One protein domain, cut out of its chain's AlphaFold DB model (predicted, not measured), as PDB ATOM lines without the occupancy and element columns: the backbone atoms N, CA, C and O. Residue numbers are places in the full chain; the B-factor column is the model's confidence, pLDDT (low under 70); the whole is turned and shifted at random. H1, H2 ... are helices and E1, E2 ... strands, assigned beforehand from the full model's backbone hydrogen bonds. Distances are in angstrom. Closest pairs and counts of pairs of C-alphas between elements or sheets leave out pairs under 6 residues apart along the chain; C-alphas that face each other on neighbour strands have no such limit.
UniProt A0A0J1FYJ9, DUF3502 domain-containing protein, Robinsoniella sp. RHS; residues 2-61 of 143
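This is residues 2 to 61 of the 143 residues of the protein "DUF3502 domain-containing protein" of Robinsoniella sp. RHS (UniProt A0A0J1FYJ9). With little regular structure, the domain is mainly one long winding loop, residues 24 to 61, around a small strand hairpin, E1 and E2, and a short helix, H1. The loop swings out, passes H1 and returns to E2, where residues 53 to 54 pair parallel with residues 21 to 22. The 60 printed residues run H1, E1, E2; the class is mixed, with 12 residues in named elements. The whole is compact, radius of gyration of the C-alphas 10.9 A, spanning 29 by 22 by 15 A.

H1, residues 2 to 7, begins at C-alpha 2 (1.978, 0.424, -16.578) and measures 8.3 A. E1, residues 15 to 17, measures 6.5 A. E2, residues 21 to 23, measures 7.0 A and ends at C-alpha 23 (14.046, -4.371, -24.689).

The hairpin E1 and E2 is antiparallel at 138 degrees; N 15 and O 23 are 2.9 A apart, within hydrogen-bond range. C-alphas 16 and 22 face each other at 4.4 A. H1 and E2 are only just apart, closest C-alphas 8.3 A. In H1 every O i to N i+4 pair is within hydrogen-bond range.

The C-alphas farthest apart, Asp 33 and Asn 60, are 30.7 A apart. The printed part has no cut. No link between named elements is long. Residues 36 and 38 to 41 have pLDDT under 70.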
ATOM      1  N   GLY A   2       1.663  -0.337 -15.354       83.00
ATOM      2  CA  GLY A   2       1.978   0.424 -16.578       83.00
ATOM      3  C   GLY A   2       2.840  -0.343 -17.588       83.00
ATOM      4  O   GLY A   2       2.443  -0.486 -18.738       83.00
ATOM      5  N   THR A   3       3.944  -0.953 -17.138       88.06
ATOM      6  CA  THR A   3       4.805  -1.780 -18.006       88.06
ATOM      7  C   THR A   3       4.063  -2.968 -18.625       88.06
ATOM      8  O   THR A   3       4.192  -3.196 -19.818       88.06
ATOM      9  N   LEU A   4       3.246  -3.688 -17.845       88.44
ATOM     10  CA  LEU A   4       2.502  -4.862 -18.322       88.44
ATOM     11  C   LEU A   4       1.488  -4.493 -19.413       88.44
ATOM     12  O   LEU A   4       1.408  -5.170 -20.427       88.44
ATOM     13  N   ILE A   5       0.727  -3.414 -19.220       86.19
ATOM     14  CA  ILE A   5      -0.295  -2.990 -20.191       86.19
ATOM     15  C   ILE A   5       0.351  -2.436 -21.467       86.19
ATOM     16  O   ILE A   5      -0.186  -2.606 -22.556       86.19
ATOM     17  N   ARG A   6       1.507  -1.777 -21.349       85.88
ATOM     18  CA  ARG A   6       2.170  -1.134 -22.489       85.88
ATOM     19  C   ARG A   6       3.063  -2.077 -23.290       85.88
ATOM     20  O   ARG A   6       3.099  -1.984 -24.512       85.88
ATOM     21  N   HIS A   7       3.789  -2.950 -22.599       87.44
ATOM     22  CA  HIS A   7       4.846  -3.787 -23.175       87.44
ATOM     23  C   HIS A   7       4.564  -5.285 -23.066       87.44
ATOM     24  O   HIS A   7       5.278  -6.078 -23.664       87.44
ATOM     25  N   GLY A   8       3.531  -5.689 -22.327       89.38
ATOM     26  CA  GLY A   8       3.125  -7.085 -22.216       89.38
ATOM     27  C   GLY A   8       3.852  -7.827 -21.107       89.38
ATOM     28  O   GLY A   8       4.226  -7.262 -20.081       89.38
ATOM     29  N   ILE A   9       3.985  -9.135 -21.292       90.94
ATOM     30  CA  ILE A   9       4.569 -10.060 -20.315       90.94
ATOM     31  C   ILE A   9       6.085 -10.152 -20.531       90.94
ATOM     32  O   ILE A   9       6.543 -10.424 -21.643       90.94
ATOM     33  N   GLU A  10       6.857  -9.952 -19.462       91.44
ATOM     34  CA  GLU A  10       8.313 -10.135 -19.468       91.44
ATOM     35  C   GLU A  10       8.693 -11.580 -19.818       91.44
ATOM     36  O   GLU A  10       8.106 -12.524 -19.296       91.44
ATOM     37  N   GLY A  11       9.683 -11.754 -20.692       91.06
ATOM     38  CA  GLY A  11      10.117 -13.054 -21.206       91.06
ATOM     39  C   GLY A  11       9.310 -13.566 -22.404       91.06
ATOM     40  O   GLY A  11       9.761 -14.496 -23.067       91.06
ATOM     41  N   GLU A  12       8.165 -12.955 -22.714       89.88
ATOM     42  CA  GLU A  12       7.373 -13.267 -23.913       89.88
ATOM     43  C   GLU A  12       7.382 -12.117 -24.923       89.88
ATOM     44  O   GLU A  12       7.549 -12.344 -26.119       89.88
ATOM     45  N   HIS A  13       7.198 -10.889 -24.436       89.94
ATOM     46  CA  HIS A  13       7.035  -9.691 -25.262       89.94
ATOM     47  C   HIS A  13       8.209  -8.712 -25.130       89.94
ATOM     48  O   HIS A  13       8.441  -7.895 -26.015       89.94
ATOM     49  N   TYR A  14       8.946  -8.773 -24.018       90.75
ATOM     50  CA  TYR A  14      10.125  -7.947 -23.769       90.75
ATOM     51  C   TYR A  14      11.070  -8.624 -22.766       90.75
ATOM     52  O   TYR A  14      10.652  -9.498 -22.005       90.75
ATOM     53  N   THR A  15      12.324  -8.176 -22.689       93.69
ATOM     54  CA  THR A  15      13.243  -8.467 -21.568       93.69
ATOM     55  C   THR A  15      13.538  -7.206 -20.766       93.69
ATOM     56  O   THR A  15      13.718  -6.141 -21.353       93.69
ATOM     57  N   ALA A  16      13.591  -7.282 -19.434       93.81
ATOM     58  CA  ALA A  16      14.017  -6.137 -18.634       93.81
ATOM     59  C   ALA A  16      15.492  -5.789 -18.892       93.81
ATOM     60  O   ALA A  16      16.344  -6.670 -18.999       93.81
ATOM     61  N   VAL A  17      15.787  -4.491 -18.936       93.50
ATOM     62  CA  VAL A  17      17.140  -3.937 -19.009       93.50
ATOM     63  C   VAL A  17      17.321  -3.034 -17.793       93.50
ATOM     64  O   VAL A  17      16.779  -1.932 -17.718       93.50
ATOM     65  N   GLY A  18      18.021  -3.550 -16.782       91.56
ATOM     66  CA  GLY A  18      18.113  -2.893 -15.480       91.56
ATOM     67  C   GLY A  18      16.743  -2.694 -14.813       91.56
ATOM     68  O   GLY A  18      15.800  -3.467 -15.009       91.56
ATOM     69  N   GLU A  19      16.636  -1.644 -13.998       88.00
ATOM     70  CA  GLU A  19      15.414  -1.362 -13.233       88.00
ATOM     71  C   GLU A  19      14.362  -0.601 -14.049       88.00
ATOM     72  O   GLU A  19      13.168  -0.877 -13.917       88.00
ATOM     73  N   ASN A  20      14.796   0.302 -14.933       89.00
ATOM     74  CA  ASN A  20      13.926   1.309 -15.549       89.00
ATOM     75  C   ASN A  20      13.662   1.100 -17.042       89.00
ATOM     76  O   ASN A  20      12.841   1.827 -17.604       89.00
ATOM     77  N   GLN A  21      14.317   0.132 -17.688       92.31
ATOM     78  CA  GLN A  21      14.183  -0.080 -19.125       92.31
ATOM     79  C   GLN A  21      13.754  -1.499 -19.496       92.31
ATOM     80  O   GLN A  21      13.811  -2.442 -18.699       92.31
ATOM     81  N   ILE A  22      13.270  -1.625 -20.727       92.94
ATOM     82  CA  ILE A  22      12.889  -2.874 -21.378       92.94
ATOM     83  C   ILE A  22      13.447  -2.908 -22.796       92.94
ATOM     84  O   ILE A  22      13.600  -1.871 -23.433       92.94
ATOM     85  N   ASP A  23      13.704  -4.108 -23.297       92.25
ATOM     86  CA  ASP A  23      14.046  -4.371 -24.689       92.25
ATOM     87  C   ASP A  23      12.968  -5.259 -25.318       92.25
ATOM     88  O   ASP A  23      12.853  -6.446 -24.996       92.25
ATOM     89  N   ARG A  24      12.172  -4.678 -26.219       88.81
ATOM     90  CA  ARG A  24      11.115  -5.389 -26.963       88.81
ATOM     91  C   ARG A  24      11.654  -6.311 -28.049       88.81
ATOM     92  O   ARG A  24      10.950  -7.203 -28.504       88.81
ATOM     93  N   THR A  25      12.892  -6.111 -28.487       88.50
ATOM     94  CA  THR A  25      13.532  -7.016 -29.451       88.50
ATOM     95  C   THR A  25      14.033  -8.290 -28.774       88.50
ATOM     96  O   THR A  25      14.346  -9.265 -29.460       88.50
ATOM     97  N   MET A  26      14.117  -8.279 -27.437       90.12
ATOM     98  CA  MET A  26      14.720  -9.331 -26.622       90.12
ATOM     99  C   MET A  26      16.134  -9.674 -27.121       90.12
ATOM    100  O   MET A  26      16.439 -10.827 -27.431       90.12
ATOM    101  N   GLY A  27      16.982  -8.659 -27.302       89.81
ATOM    102  CA  GLY A  27      18.317  -8.798 -27.888       89.81
ATOM    103  C   GLY A  27      18.301  -9.208 -29.363       89.81
ATOM    104  O   GLY A  27      19.210  -9.900 -29.820       89.81
ATOM    105  N   GLY A  28      17.249  -8.846 -30.101       87.31
ATOM    106  CA  GLY A  28      17.024  -9.250 -31.492       87.31
ATOM    107  C   GLY A  28      16.576 -10.704 -31.681       87.31
ATOM    108  O   GLY A  28      16.584 -11.194 -32.810       87.31
ATOM    109  N   THR A  29      16.210 -11.410 -30.608       86.31
ATOM    110  CA  THR A  29      15.813 -12.827 -30.676       86.31
ATOM    111  C   THR A  29      14.315 -13.035 -30.876       86.31
ATOM    112  O   THR A  29      13.917 -14.128 -31.284       86.31
ATOM    113  N   LEU A  30      13.485 -12.014 -30.630       82.50
ATOM    114  CA  LEU A  30      12.039 -12.117 -30.795       82.50
ATOM    115  C   LEU A  30      11.660 -12.058 -32.291       82.50
ATOM    116  O   LEU A  30      11.928 -11.048 -32.950       82.50
ATOM    117  N   PRO A  31      11.024 -13.104 -32.853       82.19
ATOM    118  CA  PRO A  31      10.587 -13.099 -34.246       82.19
ATOM    119  C   PRO A  31       9.574 -11.973 -34.535       82.19
ATOM    120  O   PRO A  31       8.733 -11.688 -33.679       82.19
ATOM    121  N   PRO A  32       9.570 -11.358 -35.736       77.44
ATOM    122  CA  PRO A  32       8.644 -10.267 -36.062       77.44
ATOM    123  C   PRO A  32       7.155 -10.621 -35.929       77.44
ATOM    124  O   PRO A  32       6.359  -9.769 -35.555       77.44
ATOM    125  N   ASP A  33       6.769 -11.874 -36.186       81.75
ATOM    126  CA  ASP A  33       5.395 -12.374 -36.021       81.75
ATOM    127  C   ASP A  33       4.997 -12.595 -34.548       81.75
ATOM    128  O   ASP A  33       3.822 -12.805 -34.243       81.75
ATOM    129  N   LYS A  34       5.973 -12.551 -33.635       76.62
ATOM    130  CA  LYS A  34       5.803 -12.649 -32.177       76.62
ATOM    131  C   LYS A  34       5.991 -11.308 -31.469       76.62
ATOM    132  O   LYS A  34       5.497 -11.137 -30.358       76.62
ATOM    133  N   ASN A  35       6.635 -10.343 -32.120       71.94
ATOM    134  CA  ASN A  35       6.787  -8.971 -31.647       71.94
ATOM    135  C   ASN A  35       5.501  -8.159 -31.901       71.94
ATOM    136  O   ASN A  35       5.458  -7.286 -32.765       71.94
ATOM    137  N   GLY A  36       4.416  -8.528 -31.211       67.25
ATOM    138  CA  GLY A  36       3.073  -7.994 -31.480       67.25
ATOM    139  C   GLY A  36       2.441  -7.189 -30.348       67.25
ATOM    140  O   GLY A  36       1.512  -6.423 -30.598       67.25
ATOM    141  N   TYR A  37       2.913  -7.341 -29.108       75.44
ATOM    142  CA  TYR A  37       2.339  -6.625 -27.967       75.44
ATOM    143  C   TYR A  37       3.131  -5.349 -27.684       75.44
ATOM    144  O   TYR A  37       3.893  -5.245 -26.726       75.44
ATOM    145  N   ASP A  38       2.935  -4.356 -28.545       67.62
ATOM    146  CA  ASP A  38       3.206  -2.970 -28.199       67.62
ATOM    147  C   ASP A  38       1.910  -2.189 -28.310       67.62
ATOM    148  O   ASP A  38       1.467  -1.804 -29.395       67.62
ATOM    149  N   TYR A  39       1.284  -1.972 -27.159       64.75
ATOM    150  CA  TYR A  39       0.133  -1.099 -27.079       64.75
ATOM    151  C   TYR A  39       0.663   0.339 -27.190       64.75
ATOM    152  O   TYR A  39       0.888   1.032 -26.197       64.75
ATOM    153  N   THR A  40       0.882   0.800 -28.426       66.38
ATOM    154  CA  THR A  40       1.310   2.176 -28.762       66.38
ATOM    155  C   THR A  40       0.367   3.240 -28.180       66.38
ATOM    156  O   THR A  40       0.725   4.411 -28.059       66.38
ATOM    157  N   PHE A  41      -0.808   2.817 -27.711       69.19
ATOM    158  CA  PHE A  41      -1.768   3.581 -26.922       69.19
ATOM    159  C   PHE A  41      -1.458   3.660 -25.417       69.19
ATOM    160  O   PHE A  41      -2.331   4.015 -24.631       69.19
ATOM    161  N   GLY A  42      -0.228   3.371 -24.978       73.38
ATOM    162  CA  GLY A  42       0.164   3.454 -23.564       73.38
ATOM    163  C   GLY A  42      -0.123   4.809 -22.898       73.38
ATOM    164  O   GLY A  42      -0.272   4.868 -21.684       73.38
ATOM    165  N   TRP A  43      -0.265   5.887 -23.679       77.62
ATOM    166  CA  TRP A  43      -0.704   7.206 -23.204       77.62
ATOM    167  C   TRP A  43      -2.121   7.214 -22.600       77.62
ATOM    168  O   TRP A  43      -2.429   8.092 -21.800       77.62
ATOM    169  N   GLN A  44      -2.973   6.245 -22.948       83.25
ATOM    170  CA  GLN A  44      -4.320   6.095 -22.385       83.25
ATOM    171  C   GLN A  44      -4.308   5.422 -21.005       83.25
ATOM    172  O   GLN A  44      -5.279   5.524 -20.256       83.25
ATOM    173  N   PHE A  45      -3.227   4.716 -20.662       78.19
ATOM    174  CA  PHE A  45      -3.173   3.822 -19.508       78.19
ATOM    175  C   PHE A  45      -2.237   4.359 -18.428       78.19
ATOM    176  O   PHE A  45      -1.119   3.883 -18.231       78.19
ATOM    177  N   GLY A  46      -2.748   5.327 -17.671       78.50
ATOM    178  CA  GLY A  46      -2.051   5.892 -16.523       78.50
ATOM    179  C   GLY A  46      -0.899   6.813 -16.913       78.50
ATOM    180  O   GLY A  46      -0.864   7.391 -17.995       78.50
ATOM    181  N   THR A  47       0.032   6.999 -15.982       84.50
ATOM    182  CA  THR A  47       1.150   7.926 -16.158       84.50
ATOM    183  C   THR A  47       2.358   7.239 -16.800       84.50
ATOM    184  O   THR A  47       2.745   6.155 -16.347       84.50
ATOM    185  N   PRO A  48       3.026   7.877 -17.784       80.62
ATOM    186  CA  PRO A  48       4.276   7.365 -18.341       80.62
ATOM    187  C   PRO A  48       5.424   7.346 -17.319       80.62
ATOM    188  O   PRO A  48       6.462   6.755 -17.586       80.62
ATOM    189  N   PHE A  49       5.258   7.954 -16.142       86.44
ATOM    190  CA  PHE A  49       6.258   7.925 -15.072       86.44
ATOM    191  C   PHE A  49       6.205   6.649 -14.209       86.44
ATOM    192  O   PHE A  49       7.117   6.413 -13.427       86.44
ATOM    193  N   ASN A  50       5.179   5.799 -14.371       86.31
ATOM    194  CA  ASN A  50       5.009   4.540 -13.626       86.31
ATOM    195  C   ASN A  50       5.132   3.302 -14.541       86.31
ATOM    196  O   ASN A  50       4.374   2.329 -14.421       86.31
ATOM    197  N   GLN A  51       6.074   3.349 -15.478       86.81
ATOM    198  CA  GLN A  51       6.407   2.262 -16.399       86.81
ATOM    199  C   GLN A  51       7.922   2.206 -16.625       86.81
ATOM    200  O   GLN A  51       8.631   3.173 -16.350       86.81
ATOM    201  N   LYS A  52       8.397   1.094 -17.183       89.50
ATOM    202  CA  LYS A  52       9.739   1.014 -17.765       89.50
ATOM    203  C   LYS A  52       9.717   1.562 -19.193       89.50
ATOM    204  O   LYS A  52       8.713   1.402 -19.881       89.50
ATOM    205  N   TRP A  53      10.804   2.181 -19.634       89.81
ATOM    206  CA  TRP A  53      10.926   2.737 -20.983       89.81
ATOM    207  C   TRP A  53      11.625   1.763 -21.923       89.81
ATOM    208  O   TRP A  53      12.530   1.043 -21.518       89.81
ATOM    209  N   ASP A  54      11.217   1.738 -23.187       90.12
ATOM    210  CA  ASP A  54      11.946   0.960 -24.186       90.12
ATOM    211  C   ASP A  54      13.367   1.521 -24.379       90.12
ATOM    212  O   ASP A  54      13.562   2.737 -24.312       90.12
ATOM    213  N   ILE A  55      14.347   0.654 -24.630       92.25
ATOM    214  CA  ILE A  55      15.749   1.042 -24.867       92.25
ATOM    215  C   ILE A  55      15.950   1.973 -26.077       92.25
ATOM    216  O   ILE A  55      17.014   2.572 -26.207       92.25
ATOM    217  N   SER A  56      14.959   2.118 -26.965       90.00
ATOM    218  CA  SER A  56      14.984   3.130 -28.033       90.00
ATOM    219  C   SER A  56      14.837   4.567 -27.519       90.00
ATOM    220  O   SER A  56      15.178   5.509 -28.240       90.00
ATOM    221  N   TYR A  57      14.357   4.757 -26.288       90.94
ATOM    222  CA  TYR A  57      14.332   6.058 -25.628       90.94
ATOM    223  C   TYR A  57      15.673   6.354 -24.943       90.94
ATOM    224  O   TYR A  57      16.329   5.439 -24.442       90.94
ATOM    225  N   PRO A  58      16.072   7.636 -24.855       92.00
ATOM    226  CA  PRO A  58      17.255   8.013 -24.094       92.00
ATOM    227  C   PRO A  58      17.085   7.658 -22.609       92.00
ATOM    228  O   PRO A  58      15.980   7.714 -22.070       92.00
ATOM    229  N   GLU A  59      18.184   7.335 -21.924       89.31
ATOM    230  CA  GLU A  59      18.158   6.931 -20.508       89.31
ATOM    231  C   GLU A  59      17.526   7.999 -19.596       89.31
ATOM    232  O   GLU A  59      16.837   7.672 -18.633       89.31
ATOM    233  N   ASN A  60      17.688   9.279 -19.941       91.69
ATOM    234  CA  ASN A  60      17.141  10.415 -19.202       91.69
ATOM    235  C   ASN A  60      15.732  10.847 -19.664       91.69
ATOM    236  O   ASN A  60      15.309  11.970 -19.392       91.69
ATOM    237  N   ILE A  61      14.977   9.990 -20.362       91.62
ATOM    238  CA  ILE A  61      13.651  10.334 -20.907       91.62
ATOM    239  C   ILE A  61      12.674  10.882 -19.854       91.62
ATOM    240  O   ILE A  61      11.917  11.809 -20.139       91.62
TER     241      ILE A  61